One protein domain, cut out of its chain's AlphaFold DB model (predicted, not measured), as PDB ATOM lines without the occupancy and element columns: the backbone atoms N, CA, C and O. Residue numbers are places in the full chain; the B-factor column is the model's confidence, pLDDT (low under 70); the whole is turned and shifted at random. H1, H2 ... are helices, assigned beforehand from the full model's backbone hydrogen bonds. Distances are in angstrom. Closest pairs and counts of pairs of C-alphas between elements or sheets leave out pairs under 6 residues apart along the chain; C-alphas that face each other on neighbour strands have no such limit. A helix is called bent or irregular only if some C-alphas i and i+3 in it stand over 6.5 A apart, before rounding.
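AT A GLANCE: This is residues 444 to 551 and 609 to 695 of the 912 residues of the protein "Aste57867_13232 protein" of Aphanomyces stellatus (UniProt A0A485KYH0). The longest helix, H7, runs along one side of a compact body of mostly crossed helices, packing beside H5, while H6 folds back on its first part, away from the other helices. In the body H2 is the hub: H9 lies beside it, H1, H3, H4 and H5 also pack on it, and H8 bridges H7 and H9. The printed part has 195 residues with nine named helices, H1 to H9 in chain order, and no named strand; the class is all helix. It is compact, with a radius of gyration of the C-alphas of 17.6 A and spans of 54 by 39 by 38 A.

IN THESE COORDINATES: H7, residues 619 to 647, is 42.2 A long, from C-alpha 619 at (15.220, 17.468, -26.034) to C-alpha 647 at (-14.078, 40.568, -6.256). H5, residues 526 to 545, is 29.2 A long and neither bent nor irregular, but only just: C-alphas 527 and 530 are 6.5 A apart. H2, residues 462 to 485, is 35.1 A long, and H9, residues 674 to 694, is 30.1 A long. H1 holds residues 444 to 456, starting with C-alpha 444 at (-1.558, 27.599, -22.236). The shorter helices are H3, residues 490 to 500, H4, residues 502 to 513, H6, residues 609 to 615, and H8, residues 655 to 663.

HOW THE PARTS SIT: H7 touches H5 at a shallow tilt of 27 degrees, the same way; the closest C-alphas are those of Ala 545 and Tyr 637, 4.0 A apart. H6 and H7 form a helical hairpin, with the C-alphas of Leu 613 and Val 622 closest at 6.0 A. H8 touches H7 with the C-alphas of Ser 638 and Asp 655 closest at 5.9 A, and H9 with those of Ser 663 and Gln 681 at 4.9 A. H2 touches H9 at a shallow tilt of 26 degrees, opposite ways, the C-alphas of Leu 477 and Asn 679 being closest at 5.2 A. H2 touches H3 at a steep tilt of 51 degrees, with the C-alphas of Ala 479 and Ser 493 closest at 5.0 A. H1, H2 and H4 form an up-and-down bundle, each running against the one before it in the chain. Every O i to N i+4 pair is within hydrogen-bond range in H1, H3, H4, H6, H7, H8 and H9; H2 has 18 of 20 and H5 12 of 16.

THE WHOLE: The two C-alphas farthest apart, those of Thr 520 and Met 670, are 54.9 A apart. Residues 552 to 608 are not printed, and C-alphas 551 and 609 are 28.3 A apart across the cut. The link from H4 to H5, residues 514 to 525, is long. The mean pLDDT of the printed part is 70.5; 83 residues are under 70, among them 514 to 535 and 609 to 629.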
ATOM      1  N   PRO A 444      -2.578  27.658 -21.185       80.75
ATOM      2  CA  PRO A 444      -1.558  27.599 -22.236       80.75
ATOM      3  C   PRO A 444      -1.643  26.288 -23.026       80.75
ATOM      4  O   PRO A 444      -1.572  26.307 -24.252       80.75
ATOM      5  N   VAL A 445      -1.934  25.174 -22.344       78.25
ATOM      6  CA  VAL A 445      -2.178  23.866 -22.968       78.25
ATOM      7  C   VAL A 445      -3.396  23.916 -23.901       78.25
ATOM      8  O   VAL A 445      -3.325  23.494 -25.058       78.25
ATOM      9  N   LEU A 446      -4.508  24.505 -23.444       82.62
ATOM     10  CA  LEU A 446      -5.699  24.707 -24.275       82.62
ATOM     11  C   LEU A 446      -5.397  25.565 -25.513       82.62
ATOM     12  O   LEU A 446      -5.862  25.235 -26.602       82.62
ATOM     13  N   LEU A 447      -4.651  26.662 -25.370       83.62
ATOM     14  CA  LEU A 447      -4.354  27.574 -26.478       83.62
ATOM     15  C   LEU A 447      -3.472  26.916 -27.538       83.62
ATOM     16  O   LEU A 447      -3.810  26.988 -28.718       83.62
ATOM     17  N   VAL A 448      -2.412  26.213 -27.131       78.94
ATOM     18  CA  VAL A 448      -1.585  25.407 -28.043       78.94
ATOM     19  C   VAL A 448      -2.464  24.431 -28.830       78.94
ATOM     20  O   VAL A 448      -2.393  24.362 -30.061       78.94
ATOM     21  N   ARG A 449      -3.387  23.751 -28.141       78.56
ATOM     22  CA  ARG A 449      -4.316  22.803 -28.758       78.56
ATOM     23  C   ARG A 449      -5.282  23.438 -29.747       78.56
ATOM     24  O   ARG A 449      -5.509  22.883 -30.821       78.56
ATOM     25  N   VAL A 450      -5.856  24.585 -29.399       79.38
ATOM     26  CA  VAL A 450      -6.773  25.326 -30.274       79.38
ATOM     27  C   VAL A 450      -6.072  25.731 -31.555       79.38
ATOM     28  O   VAL A 450      -6.656  25.602 -32.629       79.38
ATOM     29  N   VAL A 451      -4.840  26.229 -31.463       76.94
ATOM     30  CA  VAL A 451      -4.121  26.644 -32.662       76.94
ATOM     31  C   VAL A 451      -3.717  25.422 -33.490       76.94
ATOM     32  O   VAL A 451      -3.935  25.442 -34.697       76.94
ATOM     33  N   ALA A 452      -3.241  24.330 -32.884       75.81
ATOM     34  CA  ALA A 452      -2.984  23.082 -33.612       75.81
ATOM     35  C   ALA A 452      -4.239  22.579 -34.343       75.81
ATOM     36  O   ALA A 452      -4.195  22.300 -35.542       75.81
ATOM     37  N   MET A 453      -5.388  22.566 -33.657       76.81
ATOM     38  CA  MET A 453      -6.693  22.291 -34.260       76.81
ATOM     39  C   MET A 453      -6.986  23.259 -35.408       76.81
ATOM     40  O   MET A 453      -7.373  22.805 -36.474       76.81
ATOM     41  N   ALA A 454      -6.761  24.563 -35.238       76.12
ATOM     42  CA  ALA A 454      -6.989  25.564 -36.278       76.12
ATOM     43  C   ALA A 454      -6.138  25.322 -37.530       76.12
ATOM     44  O   ALA A 454      -6.638  25.531 -38.631       76.12
ATOM     45  N   ILE A 455      -4.892  24.866 -37.375       73.00
ATOM     46  CA  ILE A 455      -4.014  24.539 -38.505       73.00
ATOM     47  C   ILE A 455      -4.529  23.287 -39.224       73.00
ATOM     48  O   ILE A 455      -4.679  23.288 -40.444       73.00
ATOM     49  N   VAL A 456      -4.863  22.234 -38.473       69.12
ATOM     50  CA  VAL A 456      -5.352  20.960 -39.029       69.12
ATOM     51  C   VAL A 456      -6.714  21.116 -39.700       69.12
ATOM     52  O   VAL A 456      -6.964  20.560 -40.769       69.12
ATOM     53  N   THR A 457      -7.610  21.879 -39.079       67.62
ATOM     54  CA  THR A 457      -8.972  22.114 -39.555       67.62
ATOM     55  C   THR A 457      -9.092  23.403 -40.360       67.62
ATOM     56  O   THR A 457     -10.215  23.853 -40.574       67.62
ATOM     57  N   ALA A 458      -7.989  24.019 -40.803       63.88
ATOM     58  CA  ALA A 458      -8.027  25.261 -41.585       63.88
ATOM     59  C   ALA A 458      -8.927  25.116 -42.829       63.88
ATOM     60  O   ALA A 458      -9.680  26.026 -43.167       63.88
ATOM     61  N   ASN A 459      -8.958  23.914 -43.419       56.84
ATOM     62  CA  ASN A 459      -9.824  23.554 -44.548       56.84
ATOM     63  C   ASN A 459     -11.333  23.526 -44.214       56.84
ATOM     64  O   ASN A 459     -12.159  23.462 -45.120       56.84
ATOM     65  N   HIS A 460     -11.704  23.559 -42.931       57.56
ATOM     66  CA  HIS A 460     -13.082  23.465 -42.436       57.56
ATOM     67  C   HIS A 460     -13.597  24.757 -41.767       57.56
ATOM     68  O   HIS A 460     -14.741  24.788 -41.330       57.56
ATOM     69  N   GLY A 461     -12.795  25.830 -41.720       55.50
ATOM     70  CA  GLY A 461     -13.236  27.216 -41.469       55.50
ATOM     71  C   GLY A 461     -13.620  27.612 -40.032       55.50
ATOM     72  O   GLY A 461     -13.268  28.706 -39.599       55.50
ATOM     73  N   ASP A 462     -14.272  26.747 -39.255       65.31
ATOM     74  CA  ASP A 462     -14.942  27.179 -38.011       65.31
ATOM     75  C   ASP A 462     -13.980  27.597 -36.877       65.31
ATOM     76  O   ASP A 462     -14.258  28.521 -36.107       65.31
ATOM     77  N   THR A 463     -12.820  26.945 -36.772       73.31
ATOM     78  CA  THR A 463     -11.856  27.190 -35.684       73.31
ATOM     79  C   THR A 463     -11.076  28.494 -35.864       73.31
ATOM     80  O   THR A 463     -10.865  29.228 -34.897       73.31
ATOM     81  N   VAL A 464     -10.662  28.803 -37.098       78.69
ATOM     82  CA  VAL A 464      -9.842  29.990 -37.410       78.69
ATOM     83  C   VAL A 464     -10.611  31.275 -37.083       78.69
ATOM     84  O   VAL A 464     -10.046  32.220 -36.530       78.69
ATOM     85  N   ASP A 465     -11.921  31.289 -37.335       81.94
ATOM     86  CA  ASP A 465     -12.784  32.436 -37.046       81.94
ATOM     87  C   ASP A 465     -13.017  32.657 -35.549       81.94
ATOM     88  O   ASP A 465     -13.117  33.799 -35.087       81.94
ATOM     89  N   ILE A 466     -13.120  31.588 -34.757       82.19
ATOM     90  CA  ILE A 466     -13.266  31.700 -33.297       82.19
ATOM     91  C   ILE A 466     -11.946  32.146 -32.663       82.19
ATOM     92  O   ILE A 466     -11.957  33.028 -31.805       82.19
ATOM     93  N   LEU A 467     -10.813  31.619 -33.134       83.88
ATOM     94  CA  LEU A 467      -9.485  32.055 -32.701       83.88
ATOM     95  C   LEU A 467      -9.241  33.537 -33.028       83.88
ATOM     96  O   LEU A 467      -8.790  34.296 -32.173       83.88
ATOM     97  N   GLY A 468      -9.627  33.986 -34.228       87.00
ATOM     98  CA  GLY A 468      -9.549  35.398 -34.606       87.00
ATOM     99  C   GLY A 468     -10.404  36.311 -33.720       87.00
ATOM    100  O   GLY A 468      -9.976  37.414 -33.374       87.00
ATOM    101  N   ARG A 469     -11.588  35.847 -33.295       89.94
ATOM    102  CA  ARG A 469     -12.438  36.568 -32.331       89.94
ATOM    103  C   ARG A 469     -11.816  36.633 -30.938       89.94
ATOM    104  O   ARG A 469     -11.849  37.699 -30.326       89.94
ATOM    105  N   LEU A 470     -11.196  35.547 -30.466       90.38
ATOM    106  CA  LEU A 470     -10.439  35.555 -29.212       90.38
ATOM    107  C   LEU A 470      -9.311  36.593 -29.263       90.38
ATOM    108  O   LEU A 470      -9.207  37.411 -28.353       90.38
ATOM    109  N   PHE A 471      -8.498  36.600 -30.322       90.25
ATOM    110  CA  PHE A 471      -7.375  37.538 -30.442       90.25
ATOM    111  C   PHE A 471      -7.846  38.995 -30.437       90.25
ATOM    112  O   PHE A 471      -7.284  39.823 -29.723       90.25
ATOM    113  N   ALA A 472      -8.930  39.307 -31.151       89.44
ATOM    114  CA  ALA A 472      -9.527  40.641 -31.118       89.44
ATOM    115  C   ALA A 472     -10.037  41.029 -29.712       89.44
ATOM    116  O   ALA A 472      -9.863  42.173 -29.279       89.44
ATOM    117  N   ALA A 473     -10.629  40.083 -28.976       90.38
ATOM    118  CA  ALA A 473     -11.093  40.310 -27.609       90.38
ATOM    119  C   ALA A 473      -9.926  40.549 -26.635       90.38
ATOM    120  O   ALA A 473      -9.980  41.491 -25.843       90.38
ATOM    121  N   VAL A 474      -8.846  39.764 -26.733       88.19
ATOM    122  CA  VAL A 474      -7.631  39.941 -25.916       88.19
ATOM    123  C   VAL A 474      -6.965  41.281 -26.215       88.19
ATOM    124  O   VAL A 474      -6.645  42.013 -25.284       88.19
ATOM    125  N   HIS A 475      -6.847  41.663 -27.490       87.62
ATOM    126  CA  HIS A 475      -6.332  42.979 -27.881       87.62
ATOM    127  C   HIS A 475      -7.134  44.123 -27.240       87.62
ATOM    128  O   HIS A 475      -6.568  45.073 -26.699       87.62
ATOM    129  N   THR A 476      -8.467  44.020 -27.260       88.25
ATOM    130  CA  THR A 476      -9.360  45.034 -26.676       88.25
ATOM    131  C   THR A 476      -9.215  45.108 -25.154       88.25
ATOM    132  O   THR A 476      -9.133  46.203 -24.594       88.25
ATOM    133  N   LEU A 477      -9.128  43.955 -24.480       84.88
ATOM    134  CA  LEU A 477      -8.855  43.878 -23.044       84.88
ATOM    135  C   LEU A 477      -7.500  44.508 -22.698       84.88
ATOM    136  O   LEU A 477      -7.432  45.332 -21.786       84.88
ATOM    137  N   ARG A 478      -6.449  44.161 -23.447       82.38
ATOM    138  CA  ARG A 478      -5.082  44.652 -23.247       82.38
ATOM    139  C   ARG A 478      -5.001  46.168 -23.394       82.38
ATOM    140  O   ARG A 478      -4.483  46.835 -22.503       82.38
ATOM    141  N   ALA A 479      -5.576  46.722 -24.461       82.19
ATOM    142  CA  ALA A 479      -5.621  48.167 -24.668       82.19
ATOM    143  C   ALA A 479      -6.355  48.889 -23.521       82.19
ATOM    144  O   ALA A 479      -5.866  49.898 -23.013       82.19
ATOM    145  N   ALA A 480      -7.491  48.347 -23.062       78.88
ATOM    146  CA  ALA A 480      -8.240  48.905 -21.934       78.88
ATOM    147  C   ALA A 480      -7.468  48.821 -20.601       78.88
ATOM    148  O   ALA A 480      -7.575  49.724 -19.767       78.88
ATOM    149  N   GLY A 481      -6.693  47.752 -20.401       73.38
ATOM    150  CA  GLY A 481      -5.807  47.575 -19.254       73.38
ATOM    151  C   GLY A 481      -4.657  48.583 -19.235       73.38
ATOM    152  O   GLY A 481      -4.451  49.246 -18.219       73.38
ATOM    153  N   LEU A 482      -3.964  48.761 -20.363       72.44
ATOM    154  CA  LEU A 482      -2.832  49.688 -20.502       72.44
ATOM    155  C   LEU A 482      -3.236  51.152 -20.293       72.44
ATOM    156  O   LEU A 482      -2.608  51.837 -19.489       72.44
ATOM    157  N   THR A 483      -4.346  51.605 -20.897       73.50
ATOM    158  CA  THR A 483      -4.884  52.964 -20.660       73.50
ATOM    159  C   THR A 483      -5.084  53.240 -19.165       73.50
ATOM    160  O   THR A 483      -4.907  54.366 -18.699       73.50
ATOM    161  N   ARG A 484      -5.439  52.212 -18.386       68.31
ATOM    162  CA  ARG A 484      -5.658  52.332 -16.943       68.31
ATOM    163  C   ARG A 484      -4.361  52.281 -16.127       68.31
ATOM    164  O   ARG A 484      -4.228  53.073 -15.197       68.31
ATOM    165  N   LEU A 485      -3.456  51.351 -16.435       63.53
ATOM    166  CA  LEU A 485      -2.217  51.111 -15.682       63.53
ATOM    167  C   LEU A 485      -1.197  52.244 -15.874       63.53
ATOM    168  O   LEU A 485      -0.621  52.758 -14.904       63.53
ATOM    169  N   ASP A 486      -1.029  52.680 -17.123       59.09
ATOM    170  CA  ASP A 486       0.047  53.590 -17.524       59.09
ATOM    171  C   ASP A 486      -0.402  55.055 -17.614       59.09
ATOM    172  O   ASP A 486       0.422  55.944 -17.833       59.09
ATOM    173  N   ASN A 487      -1.698  55.340 -17.406       61.94
ATOM    174  CA  ASN A 487      -2.320  56.637 -17.714       61.94
ATOM    175  C   ASN A 487      -1.992  57.126 -19.145       61.94
ATOM    176  O   ASN A 487      -1.934  58.334 -19.393       61.94
ATOM    177  N   SER A 488      -1.735  56.196 -20.066       68.12
ATOM    178  CA  SER A 488      -1.419  56.455 -21.469       68.12
ATOM    179  C   SER A 488      -2.657  56.898 -22.243       68.12
ATOM    180  O   SER A 488      -3.798  56.638 -21.854       68.12
ATOM    181  N   THR A 489      -2.444  57.585 -23.365       76.88
ATOM    182  CA  THR A 489      -3.547  57.918 -24.275       76.88
ATOM    183  C   THR A 489      -4.095  56.657 -24.944       76.88
ATOM    184  O   THR A 489      -3.360  55.697 -25.167       76.88
ATOM    185  N   ASP A 490      -5.371  56.670 -25.346       76.94
ATOM    186  CA  ASP A 490      -5.974  55.526 -26.047       76.94
ATOM    187  C   ASP A 490      -5.173  55.125 -27.296       76.94
ATOM    188  O   ASP A 490      -5.026  53.941 -27.576       76.94
ATOM    189  N   ALA A 491      -4.594  56.087 -28.022       78.44
ATOM    190  CA  ALA A 491      -3.770  55.808 -29.198       78.44
ATOM    191  C   ALA A 491      -2.462  55.069 -28.853       78.44
ATOM    192  O   ALA A 491      -2.093  54.121 -29.549       78.44
ATOM    193  N   GLU A 492      -1.780  55.465 -27.775       74.44
ATOM    194  CA  GLU A 492      -0.555  54.805 -27.300       74.44
ATOM    195  C   GLU A 492      -0.848  53.392 -26.787       74.44
ATOM    196  O   GLU A 492      -0.141  52.450 -27.147       74.44
ATOM    197  N   SER A 493      -1.927  53.222 -26.018       76.19
ATOM    198  CA  SER A 493      -2.355  51.921 -25.491       76.19
ATOM    199  C   SER A 493      -2.755  50.952 -26.604       76.19
ATOM    200  O   SER A 493      -2.414  49.773 -26.546       76.19
ATOM    201  N   GLN A 494      -3.436  51.438 -27.648       83.06
ATOM    202  CA  GLN A 494      -3.769  50.647 -28.840       83.06
ATOM    203  C   GLN A 494      -2.508  50.240 -29.611       83.06
ATOM    204  O   GLN A 494      -2.397  49.101 -30.057       83.06
ATOM    205  N   GLN A 495      -1.525  51.136 -29.737       80.88
ATOM    206  CA  GLN A 495      -0.264  50.813 -30.402       80.88
ATOM    207  C   GLN A 495       0.563  49.793 -29.605       80.88
ATOM    208  O   GLN A 495       1.154  48.894 -30.201       80.88
ATOM    209  N   ALA A 496       0.610  49.917 -28.278       71.62
ATOM    210  CA  ALA A 496       1.286  48.963 -27.403       71.62
ATOM    211  C   ALA A 496       0.598  47.587 -27.434       71.62
ATOM    212  O   ALA A 496       1.265  46.587 -27.682       71.62
ATOM    213  N   ALA A 497      -0.735  47.539 -27.329       78.12
ATOM    214  CA  ALA A 497      -1.500  46.299 -27.473       78.12
ATOM    215  C   ALA A 497      -1.291  45.634 -28.846       78.12
ATOM    216  O   ALA A 497      -1.179  44.413 -28.932       78.12
ATOM    217  N   ALA A 498      -1.183  46.416 -29.925       81.31
ATOM    218  CA  ALA A 498      -0.890  45.888 -31.256       81.31
ATOM    219  C   ALA A 498       0.519  45.276 -31.363       81.31
ATOM    220  O   ALA A 498       0.691  44.293 -32.086       81.31
ATOM    221  N   ARG A 499       1.510  45.828 -30.644       76.69
ATOM    222  CA  ARG A 499       2.863  45.245 -30.544       76.69
ATOM    223  C   ARG A 499       2.840  43.939 -29.756       76.69
ATOM    224  O   ARG A 499       3.370  42.949 -30.247       76.69
ATOM    225  N   ASP A 500       2.161  43.911 -28.610       72.38
ATOM    226  CA  ASP A 500       2.031  42.701 -27.785       72.38
ATOM    227  C   ASP A 500       1.294  41.572 -28.538       72.38
ATOM    228  O   ASP A 500       1.609  40.397 -28.386       72.38
ATOM    229  N   MET A 501       0.349  41.918 -29.422       81.50
ATOM    230  CA  MET A 501      -0.418  40.964 -30.239       81.50
ATOM    231  C   MET A 501       0.242  40.605 -31.584       81.50
ATOM    232  O   MET A 501      -0.375  39.916 -32.404       81.50
ATOM    233  N   GLN A 502       1.472  41.055 -31.860       80.56
ATOM    234  CA  GLN A 502       2.115  40.887 -33.171       80.56
ATOM    235  C   GLN A 502       2.251  39.409 -33.581       80.56
ATOM    236  O   GLN A 502       1.898  39.060 -34.711       80.56
ATOM    237  N   ASN A 503       2.691  38.537 -32.668       76.12
ATOM    238  CA  ASN A 503       2.842  37.097 -32.923       76.12
ATOM    239  C   ASN A 503       1.491  36.427 -33.234       76.12
ATOM    240  O   ASN A 503       1.367  35.669 -34.199       76.12
ATOM    241  N   ALA A 504       0.451  36.762 -32.465       81.44
ATOM    242  CA  ALA A 504      -0.898  36.229 -32.652       81.44
ATOM    243  C   ALA A 504      -1.503  36.667 -34.001       81.44
ATOM    244  O   ALA A 504      -2.097  35.865 -34.724       81.44
ATOM    245  N   ASN A 505      -1.298  37.928 -34.386       82.38
ATOM    246  CA  ASN A 505      -1.755  38.458 -35.671       82.38
ATOM    247  C   ASN A 505      -1.017  37.823 -36.858       82.38
ATOM    248  O   ASN A 505      -1.647  37.491 -37.867       82.38
ATOM    249  N   PHE A 506       0.296  37.616 -36.735       81.00
ATOM    250  CA  PHE A 506       1.092  36.908 -37.737       81.00
ATOM    251  C   PHE A 506       0.562  35.486 -37.958       81.00
ATOM    252  O   PHE A 506       0.234  35.121 -39.090       81.00
ATOM    253  N   LEU A 507       0.371  34.725 -36.879       78.81
ATOM    254  CA  LEU A 507      -0.190  33.374 -36.919       78.81
ATOM    255  C   LEU A 507      -1.579  33.342 -37.580       78.81
ATOM    256  O   LEU A 507      -1.826  32.525 -38.467       78.81
ATOM    257  N   LEU A 508      -2.478  34.259 -37.208       80.69
ATOM    258  CA  LEU A 508      -3.817  34.338 -37.801       80.69
ATOM    259  C   LEU A 508      -3.767  34.638 -39.308       80.69
ATOM    260  O   LEU A 508      -4.559  34.089 -40.076       80.69
ATOM    261  N   SER A 509      -2.836  35.490 -39.748       79.88
ATOM    262  CA  SER A 509      -2.649  35.792 -41.172       79.88
ATOM    263  C   SER A 509      -2.176  34.569 -41.964       79.88
ATOM    264  O   SER A 509      -2.704  34.298 -43.043       79.88
ATOM    265  N   LYS A 510      -1.259  33.778 -41.391       75.75
ATOM    266  CA  LYS A 510      -0.770  32.524 -41.977       75.75
ATOM    267  C   LYS A 510      -1.885  31.486 -42.067       75.75
ATOM    268  O   LYS A 510      -2.100  30.936 -43.142       75.75
ATOM    269  N   LEU A 511      -2.659  31.293 -40.998       74.19
ATOM    270  CA  LEU A 511      -3.811  30.382 -40.987       74.19
ATOM    271  C   LEU A 511      -4.834  30.711 -42.081       74.19
ATOM    272  O   LEU A 511      -5.308  29.817 -42.772       74.19
ATOM    273  N   ARG A 512      -5.133  31.998 -42.286       76.75
ATOM    274  CA  ARG A 512      -6.053  32.459 -43.343       76.75
ATOM    275  C   ARG A 512      -5.504  32.298 -44.760       76.75
ATOM    276  O   ARG A 512      -6.284  32.315 -45.706       76.75
ATOM    277  N   SER A 513      -4.186  32.177 -44.913       72.56
ATOM    278  CA  SER A 513      -3.543  31.986 -46.219       72.56
ATOM    279  C   SER A 513      -3.576  30.533 -46.713       72.56
ATOM    280  O   SER A 513      -3.282  30.282 -47.882       72.56
ATOM    281  N   ILE A 514      -3.963  29.580 -45.858       65.69
ATOM    282  CA  ILE A 514      -4.099  28.164 -46.220       65.69
ATOM    283  C   ILE A 514      -5.311  28.005 -47.154       65.69
ATOM    284  O   ILE A 514      -6.425  28.375 -46.796       65.69
ATOM    285  N   ASN A 515      -5.098  27.474 -48.366       54.69
ATOM    286  CA  ASN A 515      -6.149  27.341 -49.380       54.69
ATOM    287  C   ASN A 515      -7.077  26.134 -49.087       54.69
ATOM    288  O   ASN A 515      -6.624  24.993 -49.206       54.69
ATOM    289  N   PRO A 516      -8.380  26.348 -48.809       46.81
ATOM    290  CA  PRO A 516      -9.291  25.297 -48.341       46.81
ATOM    291  C   PRO A 516      -9.707  24.251 -49.395       46.81
ATOM    292  O   PRO A 516     -10.411  23.303 -49.055       46.81
ATOM    293  N   HIS A 517      -9.297  24.389 -50.665       41.75
ATOM    294  CA  HIS A 517      -9.752  23.530 -51.776       41.75
ATOM    295  C   HIS A 517      -8.665  22.616 -52.366       41.75
ATOM    296  O   HIS A 517      -8.900  21.955 -53.377       41.75
ATOM    297  N   SER A 518      -7.466  22.577 -51.782       45.91
ATOM    298  CA  SER A 518      -6.390  21.726 -52.297       45.91
ATOM    299  C   SER A 518      -6.471  20.325 -51.676       45.91
ATOM    300  O   SER A 518      -6.471  20.196 -50.457       45.91
ATOM    301  N   HIS A 519      -6.504  19.270 -52.499       43.47
ATOM    302  CA  HIS A 519      -6.335  17.875 -52.046       43.47
ATOM    303  C   HIS A 519      -4.892  17.553 -51.618       43.47
ATOM    304  O   HIS A 519      -4.596  16.441 -51.188       43.47
ATOM    305  N   THR A 520      -3.985  18.518 -51.754       47.59
ATOM    306  CA  THR A 520      -2.601  18.429 -51.306       47.59
ATOM    307  C   THR A 520      -2.537  18.438 -49.777       47.59
ATOM    308  O   THR A 520      -3.191  19.278 -49.153       47.59
ATOM    309  N   PRO A 521      -1.741  17.547 -49.158       49.66
ATOM    310  CA  PRO A 521      -1.488  17.586 -47.725       49.66
ATOM    311  C   PRO A 521      -1.020  18.980 -47.300       49.66
ATOM    312  O   PRO A 521      -0.137  19.564 -47.934       49.66
ATOM    313  N   VAL A 522      -1.616  19.518 -46.235       51.94
ATOM    314  CA  VAL A 522      -1.176  20.788 -45.647       51.94
ATOM    315  C   VAL A 522       0.228  20.571 -45.092       51.94
ATOM    316  O   VAL A 522       0.410  19.782 -44.164       51.94
ATOM    317  N   LYS A 523       1.225  21.241 -45.678       50.47
ATOM    318  CA  LYS A 523       2.598  21.222 -45.170       50.47
ATOM    319  C   LYS A 523       2.699  22.178 -43.985       50.47
ATOM    320  O   LYS A 523       2.382  23.359 -44.117       50.47
ATOM    321  N   PHE A 524       3.134  21.662 -42.840       53.19
ATOM    322  CA  PHE A 524       3.592  22.486 -41.727       53.19
ATOM    323  C   PHE A 524       5.024  22.917 -42.033       53.19
ATOM    324  O   PHE A 524       5.897  22.063 -42.133       53.19
ATOM    325  N   ASP A 525       5.264  24.213 -42.214       54.84
ATOM    326  CA  ASP A 525       6.635  24.725 -42.247       54.84
ATOM    327  C   ASP A 525       7.187  24.724 -40.808       54.84
ATOM    328  O   ASP A 525       6.576  25.305 -39.902       54.84
ATOM    329  N   ASN A 526       8.275  23.979 -40.585       45.53
ATOM    330  CA  ASN A 526       8.711  23.491 -39.270       45.53
ATOM    331  C   ASN A 526       9.167  24.608 -38.313       45.53
ATOM    332  O   ASN A 526       9.005  24.474 -37.102       45.53
ATOM    333  N   VAL A 527       9.701  25.720 -38.824       45.19
ATOM    334  CA  VAL A 527      10.386  26.725 -37.985       45.19
ATOM    335  C   VAL A 527       9.425  27.786 -37.434       45.19
ATOM    336  O   VAL A 527       9.506  28.164 -36.263       45.19
ATOM    337  N   ASP A 528       8.466  28.226 -38.249       48.62
ATOM    338  CA  ASP A 528       7.599  29.362 -37.920       48.62
ATOM    339  C   ASP A 528       6.365  28.976 -37.104       48.62
ATOM    340  O   ASP A 528       5.802  29.827 -36.429       48.62
ATOM    341  N   ILE A 529       5.892  27.731 -37.167       50.50
ATOM    342  CA  ILE A 529       4.596  27.371 -36.575       50.50
ATOM    343  C   ILE A 529       4.769  26.797 -35.165       50.50
ATOM    344  O   ILE A 529       4.126  27.296 -34.250       50.50
ATOM    345  N   ALA A 530       5.655  25.820 -34.943       51.31
ATOM    346  CA  ALA A 530       5.834  25.179 -33.629       51.31
ATOM    347  C   ALA A 530       6.361  26.144 -32.553       51.31
ATOM    348  O   ALA A 530       5.787  26.244 -31.469       51.31
ATOM    349  N   THR A 531       7.399  26.917 -32.876       53.34
ATOM    350  CA  THR A 531       7.959  27.914 -31.955       53.34
ATOM    351  C   THR A 531       6.935  29.016 -31.678       53.34
ATOM    352  O   THR A 531       6.640  29.310 -30.524       53.34
ATOM    353  N   LYS A 532       6.283  29.562 -32.716       63.38
ATOM    354  CA  LYS A 532       5.285  30.634 -32.545       63.38
ATOM    355  C   LYS A 532       4.002  30.166 -31.861       63.38
ATOM    356  O   LYS A 532       3.340  30.982 -31.234       63.38
ATOM    357  N   LEU A 533       3.641  28.886 -31.958       69.12
ATOM    358  CA  LEU A 533       2.492  28.291 -31.266       69.12
ATOM    359  C   LEU A 533       2.616  28.443 -29.751       69.12
ATOM    360  O   LEU A 533       1.712  28.971 -29.099       69.12
ATOM    361  N   VAL A 534       3.752  27.995 -29.218       68.56
ATOM    362  CA  VAL A 534       4.062  28.073 -27.790       68.56
ATOM    363  C   VAL A 534       4.181  29.535 -27.364       68.56
ATOM    364  O   VAL A 534       3.558  29.923 -26.381       68.56
ATOM    365  N   GLU A 535       4.874  30.370 -28.146       69.94
ATOM    366  CA  GLU A 535       4.967  31.814 -27.876       69.94
ATOM    367  C   GLU A 535       3.598  32.486 -27.790       69.94
ATOM    368  O   GLU A 535       3.300  33.142 -26.797       69.94
ATOM    369  N   VAL A 536       2.717  32.262 -28.766       75.38
ATOM    370  CA  VAL A 536       1.375  32.855 -28.766       75.38
ATOM    371  C   VAL A 536       0.550  32.367 -27.575       75.38
ATOM    372  O   VAL A 536      -0.131  33.170 -26.940       75.38
ATOM    373  N   ALA A 537       0.597  31.075 -27.241       78.69
ATOM    374  CA  ALA A 537      -0.133  30.543 -26.090       78.69
ATOM    375  C   ALA A 537       0.340  31.166 -24.766       78.69
ATOM    376  O   ALA A 537      -0.482  31.515 -23.909       78.69
ATOM    377  N   MET A 538       1.651  31.347 -24.620       73.62
ATOM    378  CA  MET A 538       2.270  31.951 -23.444       73.62
ATOM    379  C   MET A 538       1.989  33.450 -23.348       73.62
ATOM    380  O   MET A 538       1.523  33.902 -22.302       73.62
ATOM    381  N   ASP A 539       2.184  34.201 -24.433       74.25
ATOM    382  CA  ASP A 539       1.908  35.639 -24.519       74.25
ATOM    383  C   ASP A 539       0.449  35.932 -24.138       74.25
ATOM    384  O   ASP A 539       0.169  36.771 -23.278       74.25
ATOM    385  N   LEU A 540      -0.500  35.191 -24.721       79.06
ATOM    386  CA  LEU A 540      -1.929  35.345 -24.438       79.06
ATOM    387  C   LEU A 540      -2.283  34.976 -22.999       79.06
ATOM    388  O   LEU A 540      -3.055  35.693 -22.361       79.06
ATOM    389  N   THR A 541      -1.732  33.881 -22.470       79.12
ATOM    390  CA  THR A 541      -2.016  33.488 -21.084       79.12
ATOM    391  C   THR A 541      -1.445  34.507 -20.100       79.12
ATOM    392  O   THR A 541      -2.142  34.890 -19.164       79.12
ATOM    393  N   ASN A 542      -0.228  35.003 -20.330       70.31
ATOM    394  CA  ASN A 542       0.384  36.038 -19.495       70.31
ATOM    395  C   ASN A 542      -0.430  37.337 -19.527       70.31
ATOM    396  O   ASN A 542      -0.738  37.879 -18.467       70.31
ATOM    397  N   MET A 543      -0.880  37.786 -20.706       75.62
ATOM    398  CA  MET A 543      -1.779  38.944 -20.823       75.62
ATOM    399  C   MET A 543      -3.082  38.761 -20.031       75.62
ATOM    400  O   MET A 543      -3.607  39.718 -19.467       75.62
ATOM    401  N   LEU A 544      -3.613  37.538 -19.957       76.44
ATOM    402  CA  LEU A 544      -4.826  37.231 -19.191       76.44
ATOM    403  C   LEU A 544      -4.581  37.028 -17.694       76.44
ATOM    404  O   LEU A 544      -5.509  37.190 -16.899       76.44
ATOM    405  N   ALA A 545      -3.356  36.680 -17.310       70.00
ATOM    406  CA  ALA A 545      -2.920  36.580 -15.925       70.00
ATOM    407  C   ALA A 545      -2.658  37.953 -15.288       70.00
ATOM    408  O   ALA A 545      -2.574  38.059 -14.061       70.00
ATOM    409  N   GLU A 546      -2.548  39.014 -16.090       68.12
ATOM    410  CA  GLU A 546      -2.340  40.357 -15.576       68.12
ATOM    411  C   GLU A 546      -3.517  40.866 -14.738       68.12
ATOM    412  O   GLU A 546      -4.703  40.709 -15.053       68.12
ATOM    413  N   ASN A 547      -3.172  41.541 -13.644       63.25
ATOM    414  CA  ASN A 547      -4.157  41.977 -12.675       63.25
ATOM    415  C   ASN A 547      -4.711  43.377 -12.958       63.25
ATOM    416  O   ASN A 547      -4.371  44.347 -12.286       63.25
ATOM    417  N   TYR A 548      -5.646  43.465 -13.905       61.78
ATOM    418  CA  TYR A 548      -6.346  44.718 -14.229       61.78
ATOM    419  C   TYR A 548      -7.412  45.135 -13.198       61.78
ATOM    420  O   TYR A 548      -7.946  46.247 -13.261       61.78
ATOM    421  N   VAL A 549      -7.770  44.238 -12.271       54.47
ATOM    422  CA  VAL A 549      -8.913  44.393 -11.352       54.47
ATOM    423  C   VAL A 549      -8.479  44.815  -9.949       54.47
ATOM    424  O   VAL A 549      -9.191  45.576  -9.295       54.47
ATOM    425  N   VAL A 550      -7.287  44.401  -9.513       47.38
ATOM    426  CA  VAL A 550      -6.697  44.757  -8.214       47.38
ATOM    427  C   VAL A 550      -5.546  45.750  -8.394       47.38
ATOM    428  O   VAL A 550      -4.507  45.645  -7.760       47.38
ATOM    429  N   GLU A 551      -5.741  46.791  -9.199       40.91
ATOM    430  CA  GLU A 551      -5.079  48.056  -8.893       40.91
ATOM    431  C   GLU A 551      -5.979  48.849  -7.949       40.91
ATOM    432  O   GLU A 551      -6.685  49.791  -8.320       40.91
ATOM    433  N   PHE A 609      13.632  31.996 -21.413       48.72
ATOM    434  CA  PHE A 609      13.023  30.887 -22.152       48.72
ATOM    435  C   PHE A 609      13.358  30.943 -23.641       48.72
ATOM    436  O   PHE A 609      13.860  29.956 -24.158       48.72
ATOM    437  N   GLN A 610      13.185  32.089 -24.310       49.53
ATOM    438  CA  GLN A 610      13.580  32.237 -25.720       49.53
ATOM    439  C   GLN A 610      15.075  31.958 -25.900       49.53
ATOM    440  O   GLN A 610      15.468  31.154 -26.737       49.53
ATOM    441  N   THR A 611      15.900  32.524 -25.016       47.56
ATOM    442  CA  THR A 611      17.350  32.288 -25.028       47.56
ATOM    443  C   THR A 611      17.702  30.820 -24.743       47.56
ATOM    444  O   THR A 611      18.687  30.315 -25.273       47.56
ATOM    445  N   SER A 612      16.939  30.132 -23.891       44.16
ATOM    446  CA  SER A 612      17.142  28.723 -23.541       44.16
ATOM    447  C   SER A 612      16.643  27.783 -24.635       44.16
ATOM    448  O   SER A 612      17.333  26.818 -24.913       44.16
ATOM    449  N   LEU A 613      15.521  28.070 -25.301       49.44
ATOM    450  CA  LEU A 613      15.050  27.332 -26.480       49.44
ATOM    451  C   LEU A 613      16.034  27.440 -27.644       49.44
ATOM    452  O   LEU A 613      16.294  26.455 -28.327       49.44
ATOM    453  N   GLU A 614      16.587  28.635 -27.862       49.91
ATOM    454  CA  GLU A 614      17.595  28.884 -28.897       49.91
ATOM    455  C   GLU A 614      18.926  28.178 -28.596       49.91
ATOM    456  O   GLU A 614      19.664  27.836 -29.517       49.91
ATOM    457  N   LYS A 615      19.243  27.958 -27.312       41.53
ATOM    458  CA  LYS A 615      20.485  27.312 -26.856       41.53
ATOM    459  C   LYS A 615      20.343  25.829 -26.529       41.53
ATOM    460  O   LYS A 615      21.364  25.170 -26.346       41.53
ATOM    461  N   ALA A 616      19.123  25.318 -26.407       43.41
ATOM    462  CA  ALA A 616      18.881  23.931 -26.059       43.41
ATOM    463  C   ALA A 616      19.336  23.037 -27.214       43.41
ATOM    464  O   ALA A 616      18.803  23.092 -28.321       43.41
ATOM    465  N   GLN A 617      20.353  22.227 -26.939       42.28
ATOM    466  CA  GLN A 617      20.874  21.220 -27.864       42.28
ATOM    467  C   GLN A 617      20.249  19.839 -27.608       42.28
ATOM    468  O   GLN A 617      20.403  18.946 -28.435       42.28
ATOM    469  N   ILE A 618      19.546  19.668 -26.477       49.03
ATOM    470  CA  ILE A 618      18.959  18.406 -26.011       49.03
ATOM    471  C   ILE A 618      17.455  18.595 -25.751       49.03
ATOM    472  O   ILE A 618      16.993  19.646 -25.305       49.03
ATOM    473  N   VAL A 619      16.689  17.555 -26.059       48.09
ATOM    474  CA  VAL A 619      15.220  17.468 -26.034       48.09
ATOM    475  C   VAL A 619      14.601  17.673 -24.664       48.09
ATOM    476  O   VAL A 619      13.567  18.338 -24.528       48.09
ATOM    477  N   SER A 620      15.233  17.079 -23.661       48.47
ATOM    478  CA  SER A 620      14.889  17.194 -22.252       48.47
ATOM    479  C   SER A 620      14.828  18.654 -21.808       48.47
ATOM    480  O   SER A 620      13.843  19.066 -21.199       48.47
ATOM    481  N   ASP A 621      15.825  19.458 -22.182       50.44
ATOM    482  CA  ASP A 621      15.926  20.863 -21.785       50.44
ATOM    483  C   ASP A 621      14.758  21.693 -22.347       50.44
ATOM    484  O   ASP A 621      14.212  22.548 -21.646       50.44
ATOM    485  N   VAL A 622      14.321  21.411 -23.581       54.84
ATOM    486  CA  VAL A 622      13.188  22.094 -24.236       54.84
ATOM    487  C   VAL A 622      11.854  21.748 -23.570       54.84
ATOM    488  O   VAL A 622      11.077  22.654 -23.249       54.84
ATOM    489  N   HIS A 623      11.584  20.460 -23.332       56.03
ATOM    490  CA  HIS A 623      10.354  20.015 -22.661       56.03
ATOM    491  C   HIS A 623      10.252  20.585 -21.248       56.03
ATOM    492  O   HIS A 623       9.241  21.181 -20.887       56.03
ATOM    493  N   GLN A 624      11.327  20.489 -20.468       57.06
ATOM    494  CA  GLN A 624      11.344  20.917 -19.068       57.06
ATOM    495  C   GLN A 624      11.117  22.422 -18.910       57.06
ATOM    496  O   GLN A 624      10.368  22.873 -18.037       57.06
ATOM    497  N   VAL A 625      11.775  23.216 -19.756       57.91
ATOM    498  CA  VAL A 625      11.638  24.674 -19.765       57.91
ATOM    499  C   VAL A 625      10.217  25.081 -20.176       57.91
ATOM    500  O   VAL A 625       9.663  26.015 -19.594       57.91
ATOM    501  N   THR A 626       9.593  24.337 -21.091       62.19
ATOM    502  CA  THR A 626       8.198  24.544 -21.513       62.19
ATOM    503  C   THR A 626       7.205  24.174 -20.406       62.19
ATOM    504  O   THR A 626       6.371  25.003 -20.042       62.19
ATOM    505  N   ASP A 627       7.336  22.997 -19.791       68.00
ATOM    506  CA  ASP A 627       6.426  22.506 -18.748       68.00
ATOM    507  C   ASP A 627       6.420  23.404 -17.513       68.00
ATOM    508  O   ASP A 627       5.361  23.767 -16.988       68.00
ATOM    509  N   LYS A 628       7.604  23.795 -17.031       64.19
ATOM    510  CA  LYS A 628       7.725  24.714 -15.893       64.19
ATOM    511  C   LYS A 628       7.009  26.031 -16.181       64.19
ATOM    512  O   LYS A 628       6.236  26.509 -15.352       64.19
ATOM    513  N   LEU A 629       7.245  26.592 -17.360       64.75
ATOM    514  CA  LEU A 629       6.669  27.868 -17.753       64.75
ATOM    515  C   LEU A 629       5.144  27.769 -17.923       64.75
ATOM    516  O   LEU A 629       4.415  28.651 -17.470       64.75
ATOM    517  N   PHE A 630       4.644  26.666 -18.486       71.69
ATOM    518  CA  PHE A 630       3.209  26.402 -18.610       71.69
ATOM    519  C   PHE A 630       2.541  26.367 -17.240       71.69
ATOM    520  O   PHE A 630       1.504  27.007 -17.059       71.69
ATOM    521  N   ARG A 631       3.146  25.688 -16.256       70.38
ATOM    522  CA  ARG A 631       2.645  25.671 -14.872       70.38
ATOM    523  C   ARG A 631       2.644  27.065 -14.257       70.38
ATOM    524  O   ARG A 631       1.625  27.469 -13.706       70.38
ATOM    525  N   GLU A 632       3.752  27.798 -14.344       65.62
ATOM    526  CA  GLU A 632       3.887  29.135 -13.747       65.62
ATOM    527  C   GLU A 632       2.851  30.114 -14.314       65.62
ATOM    528  O   GLU A 632       2.135  30.788 -13.566       65.62
ATOM    529  N   THR A 633       2.711  30.148 -15.637       67.44
ATOM    530  CA  THR A 633       1.770  31.037 -16.320       67.44
ATOM    531  C   THR A 633       0.315  30.592 -16.137       67.44
ATOM    532  O   THR A 633      -0.556  31.437 -15.917       67.44
ATOM    533  N   ALA A 634       0.027  29.285 -16.115       73.75
ATOM    534  CA  ALA A 634      -1.307  28.781 -15.781       73.75
ATOM    535  C   ALA A 634      -1.704  29.108 -14.331       73.75
ATOM    536  O   ALA A 634      -2.828  29.541 -14.087       73.75
ATOM    537  N   GLN A 635      -0.785  28.973 -13.369       66.31
ATOM    538  CA  GLN A 635      -1.025  29.355 -11.972       66.31
ATOM    539  C   GLN A 635      -1.301  30.857 -11.834       66.31
ATOM    540  O   GLN A 635      -2.193  31.255 -11.081       66.31
ATOM    541  N   ALA A 636      -0.569  31.699 -12.569       64.75
ATOM    542  CA  ALA A 636      -0.809  33.139 -12.584       64.75
ATOM    543  C   ALA A 636      -2.215  33.470 -13.116       64.75
ATOM    544  O   ALA A 636      -2.945  34.249 -12.496       64.75
ATOM    545  N   TYR A 637      -2.630  32.813 -14.201       78.00
ATOM    546  CA  TYR A 637      -3.982  32.928 -14.745       78.00
ATOM    547  C   TYR A 637      -5.057  32.465 -13.750       78.00
ATOM    548  O   TYR A 637      -6.011  33.201 -13.495       78.00
ATOM    549  N   SER A 638      -4.876  31.301 -13.118       75.50
ATOM    550  CA  SER A 638      -5.782  30.766 -12.090       75.50
ATOM    551  C   SER A 638      -5.959  31.736 -10.918       75.50
ATOM    552  O   SER A 638      -7.078  32.058 -10.501       75.50
ATOM    553  N   LYS A 639      -4.853  32.306 -10.425       68.44
ATOM    554  CA  LYS A 639      -4.875  33.327  -9.373       68.44
ATOM    555  C   LYS A 639      -5.663  34.556  -9.810       68.44
ATOM    556  O   LYS A 639      -6.448  35.084  -9.021       68.44
ATOM    557  N   GLN A 640      -5.488  35.001 -11.052       73.19
ATOM    558  CA  GLN A 640      -6.231  36.138 -11.577       73.19
ATOM    559  C   GLN A 640      -7.726  35.836 -11.716       73.19
ATOM    560  O   GLN A 640      -8.544  36.635 -11.258       73.19
ATOM    561  N   LEU A 641      -8.102  34.664 -12.236       73.31
ATOM    562  CA  LEU A 641      -9.491  34.192 -12.251       73.31
ATOM    563  C   LEU A 641     -10.102  34.198 -10.847       73.31
ATOM    564  O   LEU A 641     -11.194  34.732 -10.657       73.31
ATOM    565  N   SER A 642      -9.387  33.659  -9.859       69.12
ATOM    566  CA  SER A 642      -9.823  33.633  -8.460       69.12
ATOM    567  C   SER A 642      -9.966  35.039  -7.873       69.12
ATOM    568  O   SER A 642     -10.948  35.322  -7.183       69.12
ATOM    569  N   ASN A 643      -9.041  35.956  -8.172       68.06
ATOM    570  CA  ASN A 643      -9.120  37.351  -7.728       68.06
ATOM    571  C   ASN A 643     -10.360  38.049  -8.296       68.06
ATOM    572  O   ASN A 643     -11.096  38.698  -7.550       68.06
ATOM    573  N   VAL A 644     -10.614  37.896  -9.600       69.94
ATOM    574  CA  VAL A 644     -11.793  38.475 -10.258       69.94
ATOM    575  C   VAL A 644     -13.069  37.838  -9.714       69.94
ATOM    576  O   VAL A 644     -13.995  38.557  -9.347       69.94
ATOM    577  N   ALA A 645     -13.115  36.513  -9.581       66.38
ATOM    578  CA  ALA A 645     -14.257  35.807  -9.009       66.38
ATOM    579  C   ALA A 645     -14.555  36.264  -7.577       66.38
ATOM    580  O   ALA A 645     -15.696  36.602  -7.273       66.38
ATOM    581  N   THR A 646     -13.529  36.377  -6.730       64.56
ATOM    582  CA  THR A 646     -13.653  36.862  -5.348       64.56
ATOM    583  C   THR A 646     -14.166  38.298  -5.309       64.56
ATOM    584  O   THR A 646     -15.097  38.595  -4.559       64.56
ATOM    585  N   ALA A 647     -13.617  39.184  -6.146       65.62
ATOM    586  CA  ALA A 647     -14.078  40.568  -6.256       65.62
ATOM    587  C   ALA A 647     -15.550  40.658  -6.697       65.62
ATOM    588  O   ALA A 647     -16.249  41.599  -6.323       65.62
ATOM    589  N   MET A 648     -16.029  39.660  -7.443       65.50
ATOM    590  CA  MET A 648     -17.415  39.546  -7.901       65.50
ATOM    591  C   MET A 648     -18.290  38.633  -7.030       65.50
ATOM    592  O   MET A 648     -19.437  38.369  -7.390       65.50
ATOM    593  N   LEU A 649     -17.786  38.178  -5.875       66.94
ATOM    594  CA  LEU A 649     -18.478  37.276  -4.943       66.94
ATOM    595  C   LEU A 649     -18.946  35.956  -5.591       66.94
ATOM    596  O   LEU A 649     -19.965  35.375  -5.213       66.94
ATOM    597  N   LEU A 650     -18.193  35.474  -6.576       64.38
ATOM    598  CA  LEU A 650     -18.378  34.181  -7.219       64.38
ATOM    599  C   LEU A 650     -17.429  33.159  -6.584       64.38
ATOM    600  O   LEU A 650     -16.288  33.466  -6.262       64.38
ATOM    601  N   GLN A 651     -17.916  31.933  -6.414       70.75
ATOM    602  CA  GLN A 651     -17.132  30.804  -5.905       70.75
ATOM    603  C   GLN A 651     -16.816  29.819  -7.037       70.75
ATOM    604  O   GLN A 651     -17.543  29.744  -8.029       70.75
ATOM    605  N   GLY A 652     -15.775  29.019  -6.895       59.69
ATOM    606  CA  GLY A 652     -15.501  27.931  -7.822       59.69
ATOM    607  C   GLY A 652     -14.336  27.102  -7.328       59.69
ATOM    608  O   GLY A 652     -13.450  27.623  -6.658       59.69
ATOM    609  N   ASP A 653     -14.379  25.822  -7.669       61.16
ATOM    610  CA  ASP A 653     -13.420  24.833  -7.174       61.16
ATOM    611  C   ASP A 653     -12.306  24.563  -8.201       61.16
ATOM    612  O   ASP A 653     -11.282  23.976  -7.872       61.16
ATOM    613  N   THR A 654     -12.503  24.992  -9.454       72.00
ATOM    614  CA  THR A 654     -11.561  24.815 -10.574       72.00
ATOM    615  C   THR A 654     -11.586  26.004 -11.534       72.00
ATOM    616  O   THR A 654     -12.623  26.665 -11.671       72.00
ATOM    617  N   ASP A 655     -10.503  26.216 -12.285       75.81
ATOM    618  CA  ASP A 655     -10.419  27.255 -13.325       75.81
ATOM    619  C   ASP A 655     -11.553  27.132 -14.351       75.81
ATOM    620  O   ASP A 655     -12.269  28.101 -14.591       75.81
ATOM    621  N   LYS A 656     -11.829  25.922 -14.861       80.38
ATOM    622  CA  LYS A 656     -12.943  25.635 -15.792       80.38
ATOM    623  C   LYS A 656     -14.304  26.055 -15.222       80.38
ATOM    624  O   LYS A 656     -15.168  26.554 -15.951       80.38
ATOM    625  N   SER A 657     -14.525  25.853 -13.920       82.00
ATOM    626  CA  SER A 657     -15.760  26.290 -13.257       82.00
ATOM    627  C   SER A 657     -15.834  27.815 -13.139       82.00
ATOM    628  O   SER A 657     -16.886  28.397 -13.418       82.00
ATOM    629  N   LEU A 658     -14.717  28.467 -12.803       81.88
ATOM    630  CA  LEU A 658     -14.622  29.918 -12.681       81.88
ATOM    631  C   LEU A 658     -14.784  30.605 -14.041       81.88
ATOM    632  O   LEU A 658     -15.600  31.519 -14.142       81.88
ATOM    633  N   GLU A 659     -14.113  30.121 -15.092       88.56
ATOM    634  CA  GLU A 659     -14.269  30.565 -16.485       88.56
ATOM    635  C   GLU A 659     -15.748  30.571 -16.897       88.56
ATOM    636  O   GLU A 659     -16.276  31.598 -17.325       88.56
ATOM    637  N   ARG A 660     -16.463  29.449 -16.707       87.38
ATOM    638  CA  ARG A 660     -17.893  29.341 -17.056       87.38
ATOM    639  C   ARG A 660     -18.756  30.321 -16.269       87.38
ATOM    640  O   ARG A 660     -19.608  30.994 -16.856       87.38
ATOM    641  N   ARG A 661     -18.545  30.430 -14.956       84.44
ATOM    642  CA  ARG A 661     -19.331  31.337 -14.105       84.44
ATOM    643  C   ARG A 661     -19.081  32.800 -14.454       84.44
ATOM    644  O   ARG A 661     -20.039  33.554 -14.579       84.44
ATOM    645  N   LEU A 662     -17.827  33.189 -14.656       84.81
ATOM    646  CA  LEU A 662     -17.456  34.553 -15.033       84.81
ATOM    647  C   LEU A 662     -17.900  34.894 -16.463       84.81
ATOM    648  O   LEU A 662     -18.366  36.004 -16.699       84.81
ATOM    649  N   SER A 663     -17.856  33.942 -17.402       88.00
ATOM    650  CA  SER A 663     -18.294  34.155 -18.795       88.00
ATOM    651  C   SER A 663     -19.797  34.455 -18.926       88.00
ATOM    652  O   SER A 663     -20.227  35.131 -19.864       88.00
ATOM    653  N   THR A 664     -20.604  33.990 -17.969       86.25
ATOM    654  CA  THR A 664     -22.072  34.128 -17.956       86.25
ATOM    655  C   THR A 664     -22.576  35.162 -16.948       86.25
ATOM    656  O   THR A 664     -23.778  35.423 -16.870       86.25
ATOM    657  N   TRP A 665     -21.672  35.768 -16.178       82.44
ATOM    658  CA  TRP A 665     -22.013  36.734 -15.143       82.44
ATOM    659  C   TRP A 665     -22.485  38.071 -15.731       82.44
ATOM    660  O   TRP A 665     -22.007  38.521 -16.767       82.44
ATOM    661  N   GLN A 666     -23.437  38.727 -15.070       78.75
ATOM    662  CA  GLN A 666     -23.899  40.053 -15.480       78.75
ATOM    663  C   GLN A 666     -23.066  41.132 -14.793       78.75
ATOM    664  O   GLN A 666     -23.175  41.311 -13.580       78.75
ATOM    665  N   VAL A 667     -22.275  41.872 -15.574       71.31
ATOM    666  CA  VAL A 667     -21.467  42.989 -15.066       71.31
ATOM    667  C   VAL A 667     -22.387  44.106 -14.539       71.31
ATOM    668  O   VAL A 667     -23.186  44.652 -15.306       71.31
ATOM    669  N   PRO A 668     -22.300  44.494 -13.250       68.94
ATOM    670  CA  PRO A 668     -23.101  45.569 -12.689       68.94
ATOM    671  C   PRO A 668     -22.840  46.885 -13.417       68.94
ATOM    672  O   PRO A 668     -21.699  47.322 -13.582       68.94
ATOM    673  N   SER A 669     -23.918  47.572 -13.785       55.69
ATOM    674  CA  SER A 669     -23.886  48.814 -14.564       55.69
ATOM    675  C   SER A 669     -23.138  49.975 -13.891       55.69
ATOM    676  O   SER A 669     -22.733  50.903 -14.586       55.69
ATOM    677  N   MET A 670     -22.928  49.911 -12.571       50.19
ATOM    678  CA  MET A 670     -22.286  50.942 -11.737       50.19
ATOM    679  C   MET A 670     -20.797  50.669 -11.437       50.19
ATOM    680  O   MET A 670     -20.195  51.379 -10.632       50.19
ATOM    681  N   HIS A 671     -20.187  49.636 -12.027       56.59
ATOM    682  CA  HIS A 671     -18.804  49.276 -11.711       56.59
ATOM    683  C   HIS A 671     -17.793  50.173 -12.447       56.59
ATOM    684  O   HIS A 671     -17.804  50.260 -13.671       56.59
ATOM    685  N   VAL A 672     -16.845  50.790 -11.728       62.31
ATOM    686  CA  VAL A 672     -15.783  51.638 -12.327       62.31
ATOM    687  C   VAL A 672     -14.874  50.841 -13.284       62.31
ATOM    688  O   VAL A 672     -14.226  51.413 -14.154       62.31
ATOM    689  N   LEU A 673     -14.849  49.509 -13.155       67.06
ATOM    690  CA  LEU A 673     -14.120  48.590 -14.047       67.06
ATOM    691  C   LEU A 673     -14.970  48.003 -15.179       67.06
ATOM    692  O   LEU A 673     -14.534  47.039 -15.801       67.06
ATOM    693  N   ARG A 674     -16.187  48.506 -15.418       72.00
ATOM    694  CA  ARG A 674     -17.165  47.849 -16.299       72.00
ATOM    695  C   ARG A 674     -16.590  47.459 -17.664       72.00
ATOM    696  O   ARG A 674     -16.696  46.297 -18.024       72.00
ATOM    697  N   SER A 675     -15.920  48.385 -18.352       75.94
ATOM    698  CA  SER A 675     -15.301  48.123 -19.663       75.94
ATOM    699  C   SER A 675     -14.280  46.971 -19.617       75.94
ATOM    700  O   SER A 675     -14.330  46.058 -20.434       75.94
ATOM    701  N   ILE A 676     -13.404  46.944 -18.605       78.06
ATOM    702  CA  ILE A 676     -12.400  45.879 -18.433       78.06
ATOM    703  C   ILE A 676     -13.076  44.539 -18.116       78.06
ATOM    704  O   ILE A 676     -12.694  43.517 -18.675       78.06
ATOM    705  N   LEU A 677     -14.094  44.537 -17.252       79.38
ATOM    706  CA  LEU A 677     -14.822  43.322 -16.877       79.38
ATOM    707  C   LEU A 677     -15.658  42.758 -18.036       79.38
ATOM    708  O   LEU A 677     -15.688  41.545 -18.206       79.38
ATOM    709  N   GLU A 678     -16.292  43.607 -18.849       84.38
ATOM    710  CA  GLU A 678     -17.034  43.200 -20.055       84.38
ATOM    711  C   GLU A 678     -16.086  42.617 -21.124       84.38
ATOM    712  O   GLU A 678     -16.378  41.575 -21.721       84.38
ATOM    713  N   ASN A 679     -14.912  43.230 -21.316       85.25
ATOM    714  CA  ASN A 679     -13.876  42.700 -22.208       85.25
ATOM    715  C   ASN A 679     -13.321  41.363 -21.700       85.25
ATOM    716  O   ASN A 679     -13.212  40.410 -22.469       85.25
ATOM    717  N   PHE A 680     -13.032  41.258 -20.398       85.62
ATOM    718  CA  PHE A 680     -12.573  40.013 -19.780       85.62
ATOM    719  C   PHE A 680     -13.628  38.910 -19.910       85.62
ATOM    720  O   PHE A 680     -13.310  37.799 -20.322       85.62
ATOM    721  N   GLN A 681     -14.902  39.226 -19.669       87.94
ATOM    722  CA  GLN A 681     -16.014  38.301 -19.874       87.94
ATOM    723  C   GLN A 681     -16.081  37.795 -21.320       87.94
ATOM    724  O   GLN A 681     -16.264  36.597 -21.532       87.94
ATOM    725  N   THR A 682     -15.910  38.676 -22.307       90.00
ATOM    726  CA  THR A 682     -15.919  38.299 -23.731       90.00
ATOM    727  C   THR A 682     -14.766  37.350 -24.059       90.00
ATOM    728  O   THR A 682     -14.973  36.339 -24.732       90.00
ATOM    729  N   VAL A 683     -13.567  37.602 -23.520       90.25
ATOM    730  CA  VAL A 683     -12.444  36.659 -23.641       90.25
ATOM    731  C   VAL A 683     -12.811  35.297 -23.044       90.25
ATOM    732  O   VAL A 683     -12.656  34.276 -23.715       90.25
ATOM    733  N   LEU A 684     -13.369  35.261 -21.831       91.06
ATOM    734  CA  LEU A 684     -13.764  34.005 -21.187       91.06
ATOM    735  C   LEU A 684     -14.852  33.250 -21.966       91.06
ATOM    736  O   LEU A 684     -14.801  32.026 -22.039       91.06
ATOM    737  N   GLN A 685     -15.809  33.941 -22.594       91.69
ATOM    738  CA  GLN A 685     -16.814  33.306 -23.460       91.69
ATOM    739  C   GLN A 685     -16.167  32.590 -24.651       91.69
ATOM    740  O   GLN A 685     -16.553  31.464 -24.991       91.69
ATOM    741  N   HIS A 686     -15.155  33.207 -25.265       91.75
ATOM    742  CA  HIS A 686     -14.390  32.580 -26.338       91.75
ATOM    743  C   HIS A 686     -13.545  31.407 -25.832       91.75
ATOM    744  O   HIS A 686     -13.577  30.352 -26.461       91.75
ATOM    745  N   ILE A 687     -12.886  31.525 -24.672       90.06
ATOM    746  CA  ILE A 687     -12.138  30.414 -24.046       90.06
ATOM    747  C   ILE A 687     -13.062  29.221 -23.763       90.06
ATOM    748  O   ILE A 687     -12.748  28.096 -24.148       90.06
ATOM    749  N   VAL A 688     -14.240  29.449 -23.175       89.25
ATOM    750  CA  VAL A 688     -15.228  28.388 -22.897       89.25
ATOM    751  C   VAL A 688     -15.702  27.712 -24.189       89.25
ATOM    752  O   VAL A 688     -15.836  26.486 -24.231       89.25
ATOM    753  N   THR A 689     -15.922  28.490 -25.253       87.69
ATOM    754  CA  THR A 689     -16.300  27.962 -26.575       87.69
ATOM    755  C   THR A 689     -15.191  27.086 -27.154       87.69
ATOM    756  O   THR A 689     -15.445  25.952 -27.561       87.69
ATOM    757  N   LEU A 690     -13.951  27.575 -27.134       85.69
ATOM    758  CA  LEU A 690     -12.776  26.854 -27.617       85.69
ATOM    759  C   LEU A 690     -12.526  25.558 -26.841       85.69
ATOM    760  O   LEU A 690     -12.242  24.524 -27.448       85.69
ATOM    761  N   ARG A 691     -12.705  25.583 -25.516       85.19
ATOM    762  CA  ARG A 691     -12.609  24.396 -24.656       85.19
ATOM    763  C   ARG A 691     -13.613  23.327 -25.089       85.19
ATOM    764  O   ARG A 691     -13.225  22.177 -25.264       85.19
ATOM    765  N   SER A 692     -14.868  23.710 -25.335       82.75
ATOM    766  CA  SER A 692     -15.915  22.806 -25.843       82.75
ATOM    767  C   SER A 692     -15.547  22.183 -27.197       82.75
ATOM    768  O   SER A 692     -15.700  20.978 -27.392       82.75
ATOM    769  N   MET A 693     -14.993  22.974 -28.121       79.56
ATOM    770  CA  MET A 693     -14.550  22.466 -29.427       79.56
ATOM    771  C   MET A 693     -13.408  21.455 -29.293       79.56
ATOM    772  O   MET A 693     -13.438  20.394 -29.914       79.56
ATOM    773  N   CYS A 694     -12.428  21.750 -28.437       78.38
ATOM    774  CA  CYS A 694     -11.263  20.894 -28.255       78.38
ATOM    775  C   CYS A 694     -11.596  19.566 -27.563       78.38
ATOM    776  O   CYS A 694     -10.877  18.595 -27.767       78.38
ATOM    777  N   GLN A 695     -12.679  19.455 -26.783       76.25
ATOM    778  CA  GLN A 695     -13.015  18.222 -26.047       76.25
ATOM    779  C   GLN A 695     -13.090  16.959 -26.926       76.25
ATOM    780  O   GLN A 695     -12.799  15.870 -26.439       76.25
TER     781      GLN A 695